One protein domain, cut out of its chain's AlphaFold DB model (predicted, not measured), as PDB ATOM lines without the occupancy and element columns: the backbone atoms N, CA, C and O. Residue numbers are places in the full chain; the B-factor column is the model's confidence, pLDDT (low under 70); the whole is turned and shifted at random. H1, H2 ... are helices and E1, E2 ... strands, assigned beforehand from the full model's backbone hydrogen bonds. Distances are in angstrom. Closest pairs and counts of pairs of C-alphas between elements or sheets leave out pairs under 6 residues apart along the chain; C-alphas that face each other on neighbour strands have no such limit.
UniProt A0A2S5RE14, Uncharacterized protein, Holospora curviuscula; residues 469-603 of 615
ATOM      1  N   GLN A 469     188.599 138.264 105.710       68.62
ATOM      2  CA  GLN A 469     187.765 137.537 106.668       68.62
ATOM      3  C   GLN A 469     187.109 138.482 107.686       68.62
ATOM      4  O   GLN A 469     185.909 138.376 107.933       68.62
ATOM      5  N   GLU A 470     187.850 139.458 108.217       76.38
ATOM      6  CA  GLU A 470     187.302 140.481 109.118       76.38
ATOM      7  C   GLU A 470     186.294 141.394 108.402       76.38
ATOM      8  O   GLU A 470     185.291 141.797 108.993       76.38
ATOM      9  N   GLN A 471     186.531 141.712 107.124       76.19
ATOM     10  CA  GLN A 471     185.607 142.520 106.317       76.19
ATOM     11  C   GLN A 471     184.286 141.781 106.082       76.19
ATOM     12  O   GLN A 471     183.211 142.345 106.303       76.19
ATOM     13  N   LYS A 472     184.364 140.493 105.735       71.56
ATOM     14  CA  LYS A 472     183.193 139.629 105.585       71.56
ATOM     15  C   LYS A 472     182.413 139.496 106.897       71.56
ATOM     16  O   LYS A 472     181.206 139.723 106.904       71.56
ATOM     17  N   ALA A 473     183.099 139.241 108.013       78.50
ATOM     18  CA  ALA A 473     182.476 139.144 109.335       78.50
ATOM     19  C   ALA A 473     181.765 140.447 109.748       78.50
ATOM     20  O   ALA A 473     180.683 140.415 110.339       78.50
ATOM     21  N   TYR A 474     182.329 141.607 109.400       84.12
ATOM     22  CA  TYR A 474     181.677 142.898 109.620       84.12
ATOM     23  C   TYR A 474     180.358 143.021 108.840       84.12
ATOM     24  O   TYR A 474     179.336 143.402 109.417       84.12
ATOM     25  N   PHE A 475     180.347 142.684 107.547       81.62
ATOM     26  CA  PHE A 475     179.130 142.783 106.736       81.62
ATOM     27  C   PHE A 475     178.080 141.730 107.095       81.62
ATOM     28  O   PHE A 475     176.889 142.034 107.045       81.62
ATOM     29  N   GLU A 476     178.495 140.541 107.530       79.06
ATOM     30  CA  GLU A 476     177.589 139.522 108.069       79.06
ATOM     31  C   GLU A 476     176.941 139.973 109.385       79.06
ATOM     32  O   GLU A 476     175.729 139.826 109.556       79.06
ATOM     33  N   ARG A 477     177.706 140.611 110.285       81.81
ATOM     34  CA  ARG A 477     177.181 141.161 111.548       81.81
ATOM     35  C   ARG A 477     176.101 142.221 111.330       81.81
ATOM     36  O   ARG A 477     175.177 142.323 112.130       81.81
ATOM     37  N   TYR A 478     176.194 142.991 110.247       83.25
ATOM     38  CA  TYR A 478     175.225 144.031 109.893       83.25
ATOM     39  C   TYR A 478     174.353 143.667 108.680       83.25
ATOM     40  O   TYR A 478     173.849 144.572 108.020       83.25
ATOM     41  N   LYS A 479     174.138 142.376 108.392       74.38
ATOM     42  CA  LYS A 479     173.464 141.870 107.174       74.38
ATOM     43  C   LYS A 479     172.136 142.548 106.807       74.38
ATOM     44  O   LYS A 479     171.836 142.707 105.624       74.38
ATOM     45  N   ASP A 480     171.359 142.990 107.795       74.56
ATOM     46  CA  ASP A 480     170.049 143.608 107.560       74.56
ATOM     47  C   ASP A 480     170.174 145.043 107.028       74.56
ATOM     48  O   ASP A 480     169.380 145.478 106.187       74.56
ATOM     49  N   ASN A 481     171.217 145.756 107.459       77.12
ATOM     50  CA  ASN A 481     171.532 147.112 107.023       77.12
ATOM     51  C   ASN A 481     173.055 147.348 107.011       77.12
ATOM     52  O   ASN A 481     173.573 148.099 107.843       77.12
ATOM     53  N   PRO A 482     173.807 146.715 106.098       78.62
ATOM     54  CA  PRO A 482     175.266 146.739 106.152       78.62
ATOM     55  C   PRO A 482     175.821 148.126 105.818       78.62
ATOM     56  O   PRO A 482     176.817 148.560 106.404       78.62
ATOM     57  N   VAL A 483     175.122 148.858 104.943       83.88
ATOM     58  CA  VAL A 483     175.566 150.132 104.369       83.88
ATOM     59  C   VAL A 483     174.431 151.166 104.424       83.88
ATOM     60  O   VAL A 483     173.739 151.385 103.431       83.88
ATOM     61  N   PRO A 484     174.205 151.814 105.578       86.56
ATOM     62  CA  PRO A 484     173.165 152.825 105.694       86.56
ATOM     63  C   PRO A 484     173.548 154.091 104.923       86.56
ATOM     64  O   PRO A 484     174.662 154.596 105.048       86.56
ATOM     65  N   VAL A 485     172.600 154.648 104.175       88.19
ATOM     66  CA  VAL A 485     172.787 155.891 103.420       88.19
ATOM     67  C   VAL A 485     172.234 157.072 104.207       88.19
ATOM     68  O   VAL A 485     171.194 156.996 104.864       88.19
ATOM     69  N   GLY A 486     172.925 158.206 104.162       88.50
ATOM     70  CA  GLY A 486     172.430 159.417 104.803       88.50
ATOM     71  C   GLY A 486     173.191 160.664 104.409       88.50
ATOM     72  O   GLY A 486     173.869 160.702 103.389       88.50
ATOM     73  N   THR A 487     173.025 161.712 105.209       88.31
ATOM     74  CA  THR A 487     173.652 163.014 104.971       88.31
ATOM     75  C   THR A 487     174.911 163.155 105.825       88.31
ATOM     76  O   THR A 487     174.899 162.805 107.008       88.31
ATOM     77  N   TYR A 488     175.980 163.691 105.240       86.12
ATOM     78  CA  TYR A 488     177.253 163.957 105.893       86.12
ATOM     79  C   TYR A 488     177.044 164.790 107.152       86.12
ATOM     80  O   TYR A 488     176.377 165.823 107.117       86.12
ATOM     81  N   LYS A 489     177.594 164.316 108.274       81.62
ATOM     82  CA  LYS A 489     177.442 164.911 109.613       81.62
ATOM     83  C   LYS A 489     175.988 165.088 110.090       81.62
ATOM     84  O   LYS A 489     175.780 165.744 111.109       81.62
ATOM     85  N   GLY A 490     175.003 164.478 109.428       87.00
ATOM     86  CA  GLY A 490     173.612 164.478 109.880       87.00
ATOM     87  C   GLY A 490     173.423 163.644 111.150       87.00
ATOM     88  O   GLY A 490     174.129 162.656 111.364       87.00
ATOM     89  N   ASP A 491     172.447 164.006 111.980       86.19
ATOM     90  CA  ASP A 491     172.267 163.413 113.315       86.19
ATOM     91  C   ASP A 491     171.986 161.909 113.275       86.19
ATOM     92  O   ASP A 491     172.536 161.151 114.073       86.19
ATOM     93  N   LYS A 492     171.212 161.451 112.283       86.44
ATOM     94  CA  LYS A 492     170.980 160.018 112.039       86.44
ATOM     95  C   LYS A 492     172.294 159.275 111.772       86.44
ATOM     96  O   LYS A 492     172.500 158.189 112.303       86.44
ATOM     97  N   MET A 493     173.199 159.871 110.994       87.19
ATOM     98  CA  MET A 493     174.465 159.236 110.625       87.19
ATOM     99  C   MET A 493     175.480 159.261 111.771       87.19
ATOM    100  O   MET A 493     176.181 158.278 111.992       87.19
ATOM    101  N   LYS A 494     175.511 160.345 112.558       86.69
ATOM    102  CA  LYS A 494     176.299 160.415 113.799       86.69
ATOM    103  C   LYS A 494     175.877 159.334 114.792       86.69
ATOM    104  O   LYS A 494     176.744 158.646 115.315       86.69
ATOM    105  N   LYS A 495     174.567 159.147 115.001       89.25
ATOM    106  CA  LYS A 495     174.029 158.105 115.889       89.25
ATOM    107  C   LYS A 495     174.426 156.699 115.431       89.25
ATOM    108  O   LYS A 495     174.887 155.913 116.250       89.25
ATOM    109  N   ILE A 496     174.319 156.408 114.131       86.81
ATOM    110  CA  ILE A 496     174.738 155.115 113.559       86.81
ATOM    111  C   ILE A 496     176.241 154.885 113.756       86.81
ATOM    112  O   ILE A 496     176.633 153.818 114.217       86.81
ATOM    113  N   VAL A 497     177.077 155.879 113.441       86.00
ATOM    114  CA  VAL A 497     178.533 155.782 113.624       86.00
ATOM    115  C   VAL A 497     178.884 155.568 115.096       86.00
ATOM    116  O   VAL A 497     179.647 154.665 115.406       86.00
ATOM    117  N   GLN A 498     178.292 156.337 116.012       87.62
ATOM    118  CA  GLN A 498     178.539 156.194 117.448       87.62
ATOM    119  C   GLN A 498     178.112 154.820 117.979       87.62
ATOM    120  O   GLN A 498     178.852 154.224 118.758       87.62
ATOM    121  N   ALA A 499     176.949 154.311 117.555       87.06
ATOM    122  CA  ALA A 499     176.476 152.982 117.935       87.06
ATOM    123  C   ALA A 499     177.437 151.893 117.442       87.06
ATOM    124  O   ALA A 499     177.946 151.113 118.241       87.06
ATOM    125  N   ARG A 500     177.793 151.915 116.151       86.88
ATOM    126  CA  ARG A 500     178.711 150.926 115.574       86.88
ATOM    127  C   ARG A 500     180.124 151.020 116.147       86.88
ATOM    128  O   ARG A 500     180.741 149.992 116.385       86.88
ATOM    129  N   THR A 501     180.635 152.219 116.437       86.31
ATOM    130  CA  THR A 501     181.931 152.386 117.115       86.31
ATOM    131  C   THR A 501     181.914 151.787 118.519       86.31
ATOM    132  O   THR A 501     182.865 151.098 118.877       86.31
ATOM    133  N   LYS A 502     180.840 151.983 119.296       86.38
ATOM    134  CA  LYS A 502     180.695 151.345 120.616       86.38
ATOM    135  C   LYS A 502     180.611 149.817 120.516       86.38
ATOM    136  O   LYS A 502     181.188 149.128 121.343       86.38
ATOM    137  N   GLU A 503     179.920 149.299 119.503       83.88
ATOM    138  CA  GLU A 503     179.692 147.861 119.306       83.88
ATOM    139  C   GLU A 503     180.892 147.091 118.741       83.88
ATOM    140  O   GLU A 503     181.045 145.897 119.024       83.88
ATOM    141  N   THR A 504     181.693 147.723 117.879       81.12
ATOM    142  CA  THR A 504     182.796 147.059 117.166       81.12
ATOM    143  C   THR A 504     184.176 147.533 117.606       81.12
ATOM    144  O   THR A 504     185.164 146.941 117.188       81.12
ATOM    145  N   GLY A 505     184.272 148.627 118.369       82.75
ATOM    146  CA  GLY A 505     185.547 149.269 118.708       82.75
ATOM    147  C   GLY A 505     186.289 149.864 117.502       82.75
ATOM    148  O   GLY A 505     187.457 150.223 117.617       82.75
ATOM    149  N   LEU A 506     185.640 149.960 116.333       83.38
ATOM    150  CA  LEU A 506     186.257 150.469 115.103       83.38
ATOM    151  C   LEU A 506     185.959 151.961 114.924       83.38
ATOM    152  O   LEU A 506     184.845 152.431 115.169       83.38
ATOM    153  N   GLU A 507     186.946 152.702 114.424       83.06
ATOM    154  CA  GLU A 507     186.728 154.052 113.903       83.06
ATOM    155  C   GLU A 507     186.010 153.983 112.550       83.06
ATOM    156  O   GLU A 507     186.405 153.205 111.679       83.06
ATOM    157  N   TYR A 508     184.997 154.829 112.347       84.75
ATOM    158  CA  TYR A 508     184.256 154.922 111.085       84.75
ATOM    159  C   TYR A 508     184.504 156.259 110.395       84.75
ATOM    160  O   TYR A 508     184.543 157.312 111.033       84.75
ATOM    161  N   GLU A 509     184.583 156.221 109.069       82.25
ATOM    162  CA  GLU A 509     184.567 157.394 108.203       82.25
ATOM    163  C   GLU A 509     183.253 157.449 107.415       82.25
ATOM    164  O   GLU A 509     182.693 156.429 107.015       82.25
ATOM    165  N   GLN A 510     182.743 158.663 107.192       84.88
ATOM    166  CA  GLN A 510     181.582 158.895 106.334       84.88
ATOM    167  C   GLN A 510     182.076 159.144 104.908       84.88
ATOM    168  O   GLN A 510     182.572 160.224 104.587       84.88
ATOM    169  N   HIS A 511     181.970 158.127 104.063       83.75
ATOM    170  CA  HIS A 511     182.389 158.177 102.672       83.75
ATOM    171  C   HIS A 511     181.348 158.904 101.820       83.75
ATOM    172  O   HIS A 511     180.198 158.478 101.766       83.75
ATOM    173  N   HIS A 512     181.757 159.967 101.124       83.00
ATOM    174  CA  HIS A 512     180.930 160.633 100.116       83.00
ATOM    175  C   HIS A 512     180.798 159.764  98.869       83.00
ATOM    176  O   HIS A 512     181.781 159.571  98.158       83.00
ATOM    177  N   VAL A 513     179.570 159.313  98.588       80.38
ATOM    178  CA  VAL A 513     179.244 158.481  97.414       80.38
ATOM    179  C   VAL A 513     179.517 159.236  96.108       80.38
ATOM    180  O   VAL A 513     179.903 158.643  95.106       80.38
ATOM    181  N   TRP A 514     179.353 160.563  96.126       81.25
ATOM    182  CA  TRP A 514     179.810 161.445  95.058       81.25
ATOM    183  C   TRP A 514     181.056 162.221  95.517       81.25
ATOM    184  O   TRP A 514     180.947 163.049  96.428       81.25
ATOM    185  N   PRO A 515     182.243 161.959  94.937       76.81
ATOM    186  CA  PRO A 515     183.499 162.533  95.408       76.81
ATOM    187  C   PRO A 515     183.525 164.065  95.425       76.81
ATOM    188  O   PRO A 515     183.195 164.726  94.442       76.81
ATOM    189  N   VAL A 516     184.010 164.633  96.535       76.31
ATOM    190  CA  VAL A 516     184.138 166.090  96.714       76.31
ATOM    191  C   VAL A 516     185.075 166.715  95.687       76.31
ATOM    192  O   VAL A 516     184.681 167.664  95.020       76.31
ATOM    193  N   ALA A 517     186.243 166.107  95.466       73.06
ATOM    194  CA  ALA A 517     187.219 166.588  94.490       73.06
ATOM    195  C   ALA A 517     186.633 166.715  93.073       73.06
ATOM    196  O   ALA A 517     186.889 167.689  92.375       73.06
ATOM    197  N   GLN A 518     185.789 165.767  92.659       72.19
ATOM    198  CA  GLN A 518     185.158 165.819  91.342       72.19
ATOM    199  C   GLN A 518     184.044 166.869  91.265       72.19
ATOM    200  O   GLN A 518     183.881 167.511  90.232       72.19
ATOM    201  N   SER A 519     183.302 167.086  92.354       72.75
ATOM    202  CA  SER A 519     182.344 168.195  92.431       72.75
ATOM    203  C   SER A 519     183.036 169.559  92.323       72.75
ATOM    204  O   SER A 519     182.455 170.482  91.752       72.75
ATOM    205  N   ASP A 520     184.254 169.698  92.853       77.81
ATOM    206  CA  ASP A 520     185.039 170.932  92.748       77.81
ATOM    207  C   ASP A 520     185.590 171.138  91.326       77.81
ATOM    208  O   ASP A 520     185.576 172.257  90.817       77.81
ATOM    209  N   GLU A 521     186.003 170.071  90.635       77.75
ATOM    210  CA  GLU A 521     186.362 170.143  89.209       77.75
ATOM    211  C   GLU A 521     185.151 170.511  88.335       77.75
ATOM    212  O   GLU A 521     185.249 171.366  87.455       77.75
ATOM    213  N   LEU A 522     183.969 169.966  88.627       77.88
ATOM    214  CA  LEU A 522     182.737 170.338  87.927       77.88
ATOM    215  C   LEU A 522     182.332 171.789  88.157       77.88
ATOM    216  O   LEU A 522     181.747 172.392  87.259       77.88
ATOM    217  N   LEU A 523     182.629 172.364  89.323       80.44
ATOM    218  CA  LEU A 523     182.419 173.790  89.554       80.44
ATOM    219  C   LEU A 523     183.269 174.626  88.591       80.44
ATOM    220  O   LEU A 523     182.762 175.607  88.055       80.44
ATOM    221  N   LYS A 524     184.515 174.218  88.319       81.25
ATOM    222  CA  LYS A 524     185.397 174.915  87.368       81.25
ATOM    223  C   LYS A 524     184.877 174.829  85.933       81.25
ATOM    224  O   LYS A 524     184.933 175.816  85.214       81.25
ATOM    225  N   VAL A 525     184.357 173.667  85.534       76.38
ATOM    226  CA  VAL A 525     183.880 173.426  84.158       76.38
ATOM    227  C   VAL A 525     182.483 174.003  83.921       76.38
ATOM    228  O   VAL A 525     182.214 174.594  82.883       76.38
ATOM    229  N   THR A 526     181.570 173.827  84.874       73.19
ATOM    230  CA  THR A 526     180.146 174.161  84.699       73.19
ATOM    231  C   THR A 526     179.734 175.466  85.378       73.19
ATOM    232  O   THR A 526     178.589 175.890  85.229       73.19
ATOM    233  N   GLY A 527     180.616 176.077  86.180       76.81
ATOM    234  CA  GLY A 527     180.320 177.258  87.000       76.81
ATOM    235  C   GLY A 527     179.327 176.999  88.140       76.81
ATOM    236  O   GLY A 527     178.902 177.929  88.820       76.81
ATOM    237  N   ARG A 528     178.914 175.741  88.360       77.38
ATOM    238  CA  ARG A 528     177.837 175.373  89.288       77.38
ATOM    239  C   ARG A 528     178.346 174.472  90.404       77.38
ATOM    240  O   ARG A 528     179.010 173.470  90.164       77.38
ATOM    241  N   LYS A 529     177.971 174.799  91.643       79.38
ATOM    242  CA  LYS A 529     178.309 174.006  92.833       79.38
ATOM    243  C   LYS A 529     177.233 172.965  93.105       79.38
ATOM    244  O   LYS A 529     176.093 173.344  93.364       79.38
ATOM    245  N   TYR A 530     177.582 171.683  93.100       80.88
ATOM    246  CA  TYR A 530     176.648 170.585  93.358       80.88
ATOM    247  C   TYR A 530     176.658 170.173  94.834       80.88
ATOM    248  O   TYR A 530     177.688 170.219  95.504       80.88
ATOM    249  N   LYS A 531     175.496 169.777  95.363       83.00
ATOM    250  CA  LYS A 531     175.380 169.189  96.701       83.00
ATOM    251  C   LYS A 531     175.778 167.715  96.636       83.00
ATOM    252  O   LYS A 531     175.127 166.923  95.963       83.00
ATOM    253  N   ASN A 532     176.807 167.333  97.377       81.50
ATOM    254  CA  ASN A 532     177.359 165.975  97.422       81.50
ATOM    255  C   ASN A 532     177.403 165.420  98.856       81.50
ATOM    256  O   ASN A 532     178.248 164.600  99.209       81.50
ATOM    257  N   ASN A 533     176.462 165.847  99.698       85.19
ATOM    258  CA  ASN A 533     176.418 165.492 101.117       85.19
ATOM    259  C   ASN A 533     175.949 164.055 101.375       85.19
ATOM    260  O   ASN A 533     175.793 163.676 102.528       85.19
ATOM    261  N   THR A 534     175.673 163.258 100.347       87.75
ATOM    262  CA  THR A 534     175.214 161.881 100.532       87.75
ATOM    263  C   THR A 534     176.391 160.966 100.852       87.75
ATOM    264  O   THR A 534     177.355 160.891 100.087       87.75
ATOM    265  N   VAL A 535     176.304 160.273 101.987       86.75
ATOM    266  CA  VAL A 535     177.392 159.464 102.540       86.75
ATOM    267  C   VAL A 535     176.941 158.092 103.012       86.75
ATOM    268  O   VAL A 535     175.774 157.892 103.357       86.75
ATOM    269  N   ILE A 536     177.915 157.192 103.102       87.25
ATOM    270  CA  ILE A 536     177.810 155.891 103.762       87.25
ATOM    271  C   ILE A 536     178.885 155.785 104.858       87.25
ATOM    272  O   ILE A 536     180.028 156.187 104.623       87.25
ATOM    273  N   PRO A 537     178.567 155.297 106.066       86.50
ATOM    274  CA  PRO A 537     179.556 155.093 107.109       86.50
ATOM    275  C   PRO A 537     180.256 153.752 106.893       86.50
ATOM    276  O   PRO A 537     179.608 152.715 106.760       86.50
ATOM    277  N   LEU A 538     181.584 153.762 106.894       85.62
ATOM    278  CA  LEU A 538     182.396 152.557 106.765       85.62
ATOM    279  C   LEU A 538     183.532 152.576 107.781       85.62
ATOM    280  O   LEU A 538     184.062 153.654 108.059       85.62
ATOM    281  N   PRO A 539     183.947 151.415 108.317       85.00
ATOM    282  CA  PRO A 539     185.152 151.347 109.122       85.00
ATOM    283  C   PRO A 539     186.336 151.931 108.350       85.00
ATOM    284  O   PRO A 539     186.536 151.640 107.170       85.00
ATOM    285  N   LYS A 540     187.153 152.741 109.019       78.88
ATOM    286  CA  LYS A 540     188.319 153.423 108.438       78.88
ATOM    287  C   LYS A 540     189.285 152.453 107.753       78.88
ATOM    288  O   LYS A 540     189.834 152.776 106.705       78.88
ATOM    289  N   LYS A 541     189.422 151.248 108.317       75.94
ATOM    290  CA  LYS A 541     190.238 150.135 107.802       75.94
ATOM    291  C   LYS A 541     189.663 149.435 106.557       75.94
ATOM    292  O   LYS A 541     190.373 148.668 105.926       75.94
ATOM    293  N   ILE A 542     188.385 149.660 106.235       73.19
ATOM    294  CA  ILE A 542     187.734 149.209 104.987       73.19
ATOM    295  C   ILE A 542     187.747 150.344 103.961       73.19
ATOM    296  O   ILE A 542     187.923 150.143 102.763       73.19
ATOM    297  N   HIS A 543     187.576 151.578 104.432       67.94
ATOM    298  CA  HIS A 543     187.601 152.769 103.591       67.94
ATOM    299  C   HIS A 543     188.997 153.074 103.013       67.94
ATOM    300  O   HIS A 543     189.108 153.593 101.896       67.94
ATOM    301  N   LYS A 544     190.063 152.708 103.734       64.00
ATOM    302  CA  LYS A 544     191.469 152.851 103.331       64.00
ATOM    303  C   LYS A 544     192.122 151.468 103.296       64.00
ATOM    304  O   LYS A 544     192.030 150.762 104.287       64.00
ATOM    305  N   ALA A 545     192.784 151.113 102.193       49.50
ATOM    306  CA  ALA A 545     193.747 150.009 102.167       49.50
ATOM    307  C   ALA A 545     195.108 150.496 101.675       49.50
ATOM    308  O   ALA A 545     195.187 151.249 100.700       49.50
ATOM    309  N   GLN A 546     196.179 150.063 102.339       48.31
ATOM    310  CA  GLN A 546     197.574 150.381 102.011       48.31
ATOM    311  C   GLN A 546     197.833 151.892 101.874       48.31
ATOM    312  O   GLN A 546     198.497 152.348 100.944       48.31
ATOM    313  N   GLY A 547     197.232 152.703 102.751       43.69
ATOM    314  CA  GLY A 547     197.348 154.168 102.700       43.69
ATOM    315  C   GLY A 547     196.577 154.840 101.553       43.69
ATOM    316  O   GLY A 547     196.534 156.068 101.486       43.69
ATOM    317  N   ARG A 548     195.903 154.072 100.684       44.91
ATOM    318  CA  ARG A 548     195.052 154.575  99.601       44.91
ATOM    319  C   ARG A 548     193.585 154.361  99.938       44.91
ATOM    320  O   ARG A 548     193.160 153.317 100.417       44.91
ATOM    321  N   LYS A 549     192.770 155.367  99.649       55.12
ATOM    322  CA  LYS A 549     191.320 155.282  99.787       55.12
ATOM    323  C   LYS A 549     190.770 154.243  98.788       55.12
ATOM    324  O   LYS A 549     190.732 154.513  97.589       55.12
ATOM    325  N   LEU A 550     190.356 153.068  99.270       53.94
ATOM    326  CA  LEU A 550     189.893 151.913  98.471       53.94
ATOM    327  C   LEU A 550     188.785 152.304  97.488       53.94
ATOM    328  O   LEU A 550     188.788 151.906  96.328       53.94
ATOM    329  N   ILE A 551     187.903 153.179  97.965       58.34
ATOM    330  CA  ILE A 551     186.702 153.667  97.284       58.34
ATOM    331  C   ILE A 551     186.976 154.976  96.513       58.34
ATOM    332  O   ILE A 551     186.078 155.608  95.973       58.34
ATOM    333  N   HIS A 552     188.234 155.434  96.465       56.25
ATOM    334  CA  HIS A 552     188.608 156.665  95.770       56.25
ATOM    335  C   HIS A 552     189.781 156.507  94.787       56.25
ATOM    336  O   HIS A 552     190.313 157.515  94.327       56.25
ATOM    337  N   LYS A 553     190.159 155.273  94.411       54.78
ATOM    338  CA  LYS A 553     191.319 154.984  93.540       54.78
ATOM    339  C   LYS A 553     191.325 155.732  92.196       54.78
ATOM    340  O   LYS A 553     192.399 155.929  91.641       54.78
ATOM    341  N   ARG A 554     190.166 156.146  91.669       55.25
ATOM    342  CA  ARG A 554     190.035 156.855  90.378       55.25
ATOM    343  C   ARG A 554     189.711 158.346  90.507       55.25
ATOM    344  O   ARG A 554     189.660 159.048  89.502       55.25
ATOM    345  N   ASN A 555     189.520 158.849  91.727       55.34
ATOM    346  CA  ASN A 555     188.962 160.185  91.947       55.34
ATOM    347  C   ASN A 555     189.940 161.335  91.699       55.34
ATOM    348  O   ASN A 555     189.484 162.437  91.422       55.34
ATOM    349  N   GLU A 556     191.248 161.094  91.803       52.38
ATOM    350  CA  GLU A 556     192.273 162.142  91.656       52.38
ATOM    351  C   GLU A 556     192.808 162.260  90.219       52.38
ATOM    352  O   GLU A 556     193.256 163.330  89.819       52.38
ATOM    353  N   ALA A 557     192.727 161.189  89.422       58.22
ATOM    354  CA  ALA A 557     193.195 161.177  88.032       58.22
ATOM    355  C   ALA A 557     192.119 161.625  87.027       58.22
ATOM    356  O   ALA A 557     192.438 162.044  85.916       58.22
ATOM    357  N   PHE A 558     190.842 161.528  87.406       63.47
ATOM    358  CA  PHE A 558     189.717 161.781  86.517       63.47
ATOM    359  C   PHE A 558     189.163 163.198  86.694       63.47
ATOM    360  O   PHE A 558     188.671 163.542  87.769       63.47
ATOM    361  N   LYS A 559     189.213 164.001  85.624       69.88
ATOM    362  CA  LYS A 559     188.647 165.356  85.561       69.88
ATOM    363  C   LYS A 559     187.345 165.330  84.749       69.88
ATOM    364  O   LYS A 559     187.406 165.431  83.525       69.88
ATOM    365  N   PRO A 560     186.184 165.140  85.395       69.75
ATOM    366  CA  PRO A 560     184.918 165.022  84.685       69.75
ATOM    367  C   PRO A 560     184.533 166.343  84.021       69.75
ATOM    368  O   PRO A 560     184.618 167.403  84.639       69.75
ATOM    369  N   GLN A 561     184.037 166.265  82.786       69.94
ATOM    370  CA  GLN A 561     183.502 167.433  82.078       69.94
ATOM    371  C   GLN A 561     181.988 167.583  82.270       69.94
ATOM    372  O   GLN A 561     181.434 168.662  82.063       69.94
ATOM    373  N   ASN A 562     181.304 166.515  82.703       76.06
ATOM    374  CA  ASN A 562     179.856 166.494  82.903       76.06
ATOM    375  C   ASN A 562     179.469 165.962  84.304       76.06
ATOM    376  O   ASN A 562     180.023 164.957  84.762       76.06
ATOM    377  N   PRO A 563     178.477 166.570  84.990       70.75
ATOM    378  CA  PRO A 563     178.021 166.121  86.307       70.75
ATOM    379  C   PRO A 563     177.492 164.680  86.345       70.75
ATOM    380  O   PRO A 563     177.658 164.000  87.357       70.75
ATOM    381  N   ARG A 564     176.889 164.182  85.259       72.50
ATOM    382  CA  ARG A 564     176.421 162.790  85.153       72.50
ATOM    383  C   ARG A 564     177.579 161.799  85.119       72.50
ATOM    384  O   ARG A 564     177.500 160.760  85.765       72.50
ATOM    385  N   GLU A 565     178.638 162.129  84.389       71.50
ATOM    386  CA  GLU A 565     179.840 161.303  84.264       71.50
ATOM    387  C   GLU A 565     180.547 161.164  85.618       71.50
ATOM    388  O   GLU A 565     180.852 160.057  86.061       71.50
ATOM    389  N   SER A 566     180.701 162.279  86.334       76.12
ATOM    390  CA  SER A 566     181.245 162.277  87.694       76.12
ATOM    391  C   SER A 566     180.387 161.486  88.684       76.12
ATOM    392  O   SER A 566     180.913 160.693  89.465       76.12
ATOM    393  N   LEU A 567     179.063 161.677  88.658       78.00
ATOM    394  CA  LEU A 567     178.158 160.955  89.551       78.00
ATOM    395  C   LEU A 567     178.189 159.445  89.275       78.00
ATOM    396  O   LEU A 567     178.222 158.650  90.214       78.00
ATOM    397  N   LEU A 568     178.206 159.052  87.998       74.31
ATOM    398  CA  LEU A 568     178.315 157.655  87.588       74.31
ATOM    399  C   LEU A 568     179.602 157.028  88.125       74.31
ATOM    400  O   LEU A 568     179.549 155.954  88.723       74.31
ATOM    401  N   GLN A 569     180.731 157.717  87.962       73.56
ATOM    402  CA  GLN A 569     182.026 157.249  88.442       73.56
ATOM    403  C   GLN A 569     182.028 157.068  89.969       73.56
ATOM    404  O   GLN A 569     182.412 156.006  90.456       73.56
ATOM    405  N   GLY A 570     181.517 158.049  90.724       75.31
ATOM    406  CA  GLY A 570     181.417 157.964  92.186       75.31
ATOM    407  C   GLY A 570     180.569 156.783  92.671       75.31
ATOM    408  O   GLY A 570     180.982 156.027  93.553       75.31
ATOM    409  N   VAL A 571     179.411 156.558  92.041       78.19
ATOM    410  CA  VAL A 571     178.535 155.422  92.364       78.19
ATOM    411  C   VAL A 571     179.190 154.088  91.997       78.19
ATOM    412  O   VAL A 571     179.084 153.131  92.763       78.19
ATOM    413  N   GLN A 572     179.886 154.009  90.859       74.19
ATOM    414  CA  GLN A 572     180.603 152.801  90.443       74.19
ATOM    415  C   GLN A 572     181.751 152.456  91.392       74.19
ATOM    416  O   GLN A 572     181.882 151.294  91.772       74.19
ATOM    417  N   ASP A 573     182.537 153.446  91.814       75.25
ATOM    418  CA  ASP A 573     183.641 153.237  92.754       75.25
ATOM    419  C   ASP A 573     183.127 152.835  94.138       75.25
ATOM    420  O   ASP A 573     183.652 151.898  94.739       75.25
ATOM    421  N   THR A 574     182.042 153.466  94.599       78.12
ATOM    422  CA  THR A 574     181.344 153.090  95.838       78.12
ATOM    423  C   THR A 574     180.866 151.645  95.791       78.12
ATOM    424  O   THR A 574     181.164 150.853  96.685       78.12
ATOM    425  N   ARG A 575     180.158 151.277  94.720       76.62
ATOM    426  CA  ARG A 575     179.630 149.926  94.514       76.62
ATOM    427  C   ARG A 575     180.749 148.893  94.489       76.62
ATOM    428  O   ARG A 575     180.647 147.857  95.132       76.62
ATOM    429  N   GLN A 576     181.808 149.176  93.740       72.06
ATOM    430  CA  GLN A 576     182.927 148.266  93.576       72.06
ATOM    431  C   GLN A 576     183.699 148.092  94.888       72.06
ATOM    432  O   GLN A 576     183.975 146.960  95.267       72.06
ATOM    433  N   GLY A 577     183.959 149.179  95.621       74.44
ATOM    434  CA  GLY A 577     184.630 149.126  96.920       74.44
ATOM    435  C   GLY A 577     183.855 148.329  97.973       74.44
ATOM    436  O   GLY A 577     184.460 147.589  98.739       74.44
ATOM    437  N   LEU A 578     182.521 148.426  97.986       78.69
ATOM    438  CA  LEU A 578     181.670 147.645  98.891       78.69
ATOM    439  C   LEU A 578     181.641 146.154  98.535       78.69
ATOM    440  O   LEU A 578     181.717 145.314  99.429       78.69
ATOM    441  N   LEU A 579     181.560 145.824  97.241       74.38
ATOM    442  CA  LEU A 579     181.600 144.436  96.770       74.38
ATOM    443  C   LEU A 579     182.962 143.786  97.029       74.38
ATOM    444  O   LEU A 579     183.011 142.642  97.468       74.38
ATOM    445  N   ASP A 580     184.053 144.515  96.788       71.12
ATOM    446  CA  ASP A 580     185.415 144.028  97.040       71.12
ATOM    447  C   ASP A 580     185.673 143.829  98.536       71.12
ATOM    448  O   ASP A 580     186.431 142.940  98.913       71.12
ATOM    449  N   ALA A 581     184.993 144.607  99.381       70.12
ATOM    450  CA  ALA A 581     185.020 144.431 100.825       70.12
ATOM    451  C   ALA A 581     184.095 143.304 101.335       70.12
ATOM    452  O   ALA A 581     184.010 143.068 102.538       70.12
ATOM    453  N   GLY A 582     183.394 142.595 100.444       71.75
ATOM    454  CA  GLY A 582     182.556 141.447 100.798       71.75
ATOM    455  C   GLY A 582     181.138 141.796 101.256       71.75
ATOM    456  O   GLY A 582     180.470 140.946 101.842       71.75
ATOM    457  N   CYS A 583     180.650 143.014 100.996       77.06
ATOM    458  CA  CYS A 583     179.248 143.352 101.242       77.06
ATOM    459  C   CYS A 583     178.328 142.600 100.269       77.06
ATOM    460  O   CYS A 583     178.633 142.468  99.079       77.06
ATOM    461  N   ASP A 584     177.156 142.175 100.753       81.06
ATOM    462  CA  ASP A 584     176.136 141.551  99.911       81.06
ATOM    463  C   ASP A 584     175.788 142.432  98.699       81.06
ATOM    464  O   ASP A 584     175.678 143.666  98.782       81.06
ATOM    465  N   ARG A 585     175.604 141.780  97.549       74.69
ATOM    466  CA  ARG A 585     175.373 142.454  96.274       74.69
ATOM    467  C   ARG A 585     174.026 143.164  96.240       74.69
ATOM    468  O   ARG A 585     173.959 144.254  95.668       74.69
ATOM    469  N   MET A 586     172.968 142.592  96.822       70.38
ATOM    470  CA  MET A 586     171.666 143.262  96.872       70.38
ATOM    471  C   MET A 586     171.741 144.504  97.754       70.38
ATOM    472  O   MET A 586     171.395 145.590  97.293       70.38
ATOM    473  N   LYS A 587     172.296 144.374  98.961       79.56
ATOM    474  CA  LYS A 587     172.433 145.490  99.907       79.56
ATOM    475  C   LYS A 587     173.323 146.611  99.379       79.56
ATOM    476  O   LYS A 587     172.997 147.786  99.534       79.56
ATOM    477  N   THR A 588     174.404 146.265  98.682       76.12
ATOM    478  CA  THR A 588     175.263 147.249  98.010       76.12
ATOM    479  C   THR A 588     174.485 148.035  96.952       76.12
ATOM    480  O   THR A 588     174.582 149.259  96.877       76.12
ATOM    481  N   ASN A 589     173.679 147.348  96.137       73.81
ATOM    482  CA  ASN A 589     172.893 147.995  95.086       73.81
ATOM    483  C   ASN A 589     171.776 148.874  95.660       73.81
ATOM    484  O   ASN A 589     171.533 149.954  95.126       73.81
ATOM    485  N   GLU A 590     171.123 148.432  96.735       77.94
ATOM    486  CA  GLU A 590     170.118 149.214  97.461       77.94
ATOM    487  C   GLU A 590     170.719 150.513  97.996       77.94
ATOM    488  O   GLU A 590     170.191 151.588  97.709       77.94
ATOM    489  N   ALA A 591     171.875 150.436  98.664       77.38
ATOM    490  CA  ALA A 591     172.576 151.608  99.177       77.38
ATOM    491  C   ALA A 591     173.017 152.562  98.050       77.38
ATOM    492  O   ALA A 591     172.802 153.771  98.124       77.38
ATOM    493  N   CYS A 592     173.579 152.045  96.954       79.06
ATOM    494  CA  CYS A 592     173.953 152.879  95.810       79.06
ATOM    495  C   CYS A 592     172.735 153.550  95.147       79.06
ATOM    496  O   CYS A 592     172.817 154.713  94.750       79.06
ATOM    497  N   LEU A 593     171.603 152.847  95.038       79.06
ATOM    498  CA  LEU A 593     170.370 153.392  94.472       79.06
ATOM    499  C   LEU A 593     169.747 154.455  95.382       79.06
ATOM    500  O   LEU A 593     169.318 155.503  94.896       79.06
ATOM    501  N   GLU A 594     169.698 154.207  96.690       82.94
ATOM    502  CA  GLU A 594     169.229 155.181  97.676       82.94
ATOM    503  C   GLU A 594     170.109 156.437  97.655       82.94
ATOM    504  O   GLU A 594     169.591 157.557  97.607       82.94
ATOM    505  N   ALA A 595     171.430 156.266  97.577       81.12
ATOM    506  CA  ALA A 595     172.362 157.378  97.465       81.12
ATOM    507  C   ALA A 595     172.149 158.187  96.177       81.12
ATOM    508  O   ALA A 595     172.080 159.414  96.223       81.12
ATOM    509  N   LEU A 596     171.967 157.516  95.034       80.69
ATOM    510  CA  LEU A 596     171.671 158.169  93.757       80.69
ATOM    511  C   LEU A 596     170.373 158.988  93.823       80.69
ATOM    512  O   LEU A 596     170.340 160.132  93.366       80.69
ATOM    513  N   LYS A 597     169.305 158.421  94.403       80.75
ATOM    514  CA  LYS A 597     168.018 159.114  94.586       80.75
ATOM    515  C   LYS A 597     168.189 160.372  95.431       80.75
ATOM    516  O   LYS A 597     167.707 161.433  95.041       80.75
ATOM    517  N   LYS A 598     168.918 160.270  96.545       82.88
ATOM    518  CA  LYS A 598     169.180 161.396  97.448       82.88
ATOM    519  C   LYS A 598     170.007 162.495  96.773       82.88
ATOM    520  O   LYS A 598     169.631 163.658  96.841       82.88
ATOM    521  N   ILE A 599     171.057 162.134  96.033       83.19
ATOM    522  CA  ILE A 599     171.895 163.092  95.291       83.19
ATOM    523  C   ILE A 599     171.096 163.813  94.198       83.19
ATOM    524  O   ILE A 599     171.255 165.023  94.024       83.19
ATOM    525  N   LYS A 600     170.225 163.099  93.472       79.50
ATOM    526  CA  LYS A 600     169.326 163.716  92.484       79.50
ATOM    527  C   LYS A 600     168.325 164.665  93.146       79.50
ATOM    528  O   LYS A 600     168.132 165.765  92.640       79.50
ATOM    529  N   ALA A 601     167.740 164.274  94.278       81.94
ATOM    530  CA  ALA A 601     166.812 165.119  95.031       81.94
ATOM    531  C   ALA A 601     167.487 166.386  95.589       81.94
ATOM    532  O   ALA A 601     166.900 167.462  95.550       81.94
ATOM    533  N   ASP A 602     168.740 166.284  96.039       82.44
ATOM    534  CA  ASP A 602     169.522 167.423  96.535       82.44
ATOM    535  C   ASP A 602     169.948 168.399  95.414       82.44
ATOM    536  O   ASP A 602     170.348 169.533  95.696       82.44
ATOM    537  N   ASN A 603     169.865 167.980  94.146       79.75
ATOM    538  CA  ASN A 603     170.270 168.750  92.967       79.75
ATOM    539  C   ASN A 603     169.197 168.687  91.856       79.75
ATOM    540  O   ASN A 603     169.476 168.170  90.765       79.75
TER     541      ASN A 603
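This is residues 469 to 603 of the 615 residues of an uncharacterized protein of Holospora curviuscula (UniProt A0A2S5RE14). A ribbon of two antiparallel strands, E1 and E2, lies in the middle, with helix H2 on one side of it and a helical hairpin, H5 and H6, on the other, meeting the ribbon through H6. Near the two ends of the longest axis lie H1 and H3, and H3 packs on the beginning of H5. The printed part has 135 residues, with six named helices and two named strands in the order H1, H2, E1, H3, E2, H4, H5, H6, and its class is mostly helix. The whole is compact and rounded, with a radius of gyration of the C-alphas of 14.6 A and spans of 44 by 31 by 25 A.

Find C-alpha 469 at (187.765, 137.537, 106.668), where H1 begins; it runs to residue 477. H2 covers residues 491 to 504 and is 19.8 A long. Next come E1, residues 508 to 512, and H3, residues 516 to 526. Look for E2 from C-alpha 534 at (175.214, 161.881, 100.532) to residue 539; H4, residues 540 to 543, follows with no residue between. H5 runs from residue 563 to 580 over 25.7 A. H6 runs from residue 585 over 25.6 A to C-alpha 602 at (169.522, 167.423, 96.535).

Begin at E1 and E2, antiparallel neighbours at 149 degrees, and find N 509 and O 538 at 2.8 A, and N 536 and O 511 at 2.9 A, within hydrogen-bond range. Residues 486 to 487 also pair, antiparallel, with residues 534 to 535 of E2. The closest C-alphas of H2 and E1 are those of Val 497 and Tyr 508, 6.3 A apart. Those of E2 and H6 are Thr 534 and Ala 595, 6.1 A apart. H5 and H6 form a helical hairpin: they touch, closest at the C-alphas of Arg 575 and Thr 588, 6.2 A, at a shallow tilt of 26 degrees, opposite ways. H3 and H5 touch, closest at the C-alphas of Gln 518 and Ser 566, 6.4 A, with a shallow tilt of 17 degrees, opposite ways; H5 touches H3 with its residues 563 to 566 alone. H1 and H4 are close but not clearly touching, with the C-alphas of Gln 471 and Ile 542 at 7.1 A. H4 and H5 are near each other, while H2 and H6 are apart. In H1, H2, H3, H5 and H6 every O i to N i+4 pair is within hydrogen-bond range; H4 is too short for such a pair.

Look to the C-alphas of Gln 469 and Gly 527 for the two farthest apart, 44.9 A. The printed part has no cut. The links H1 to H2, 13 residues, and H4 to H5, 19 residues, are long. The mean pLDDT of the printed part is 76.7, and you will find it under 70 at residue 469 and at residues 543 to 561.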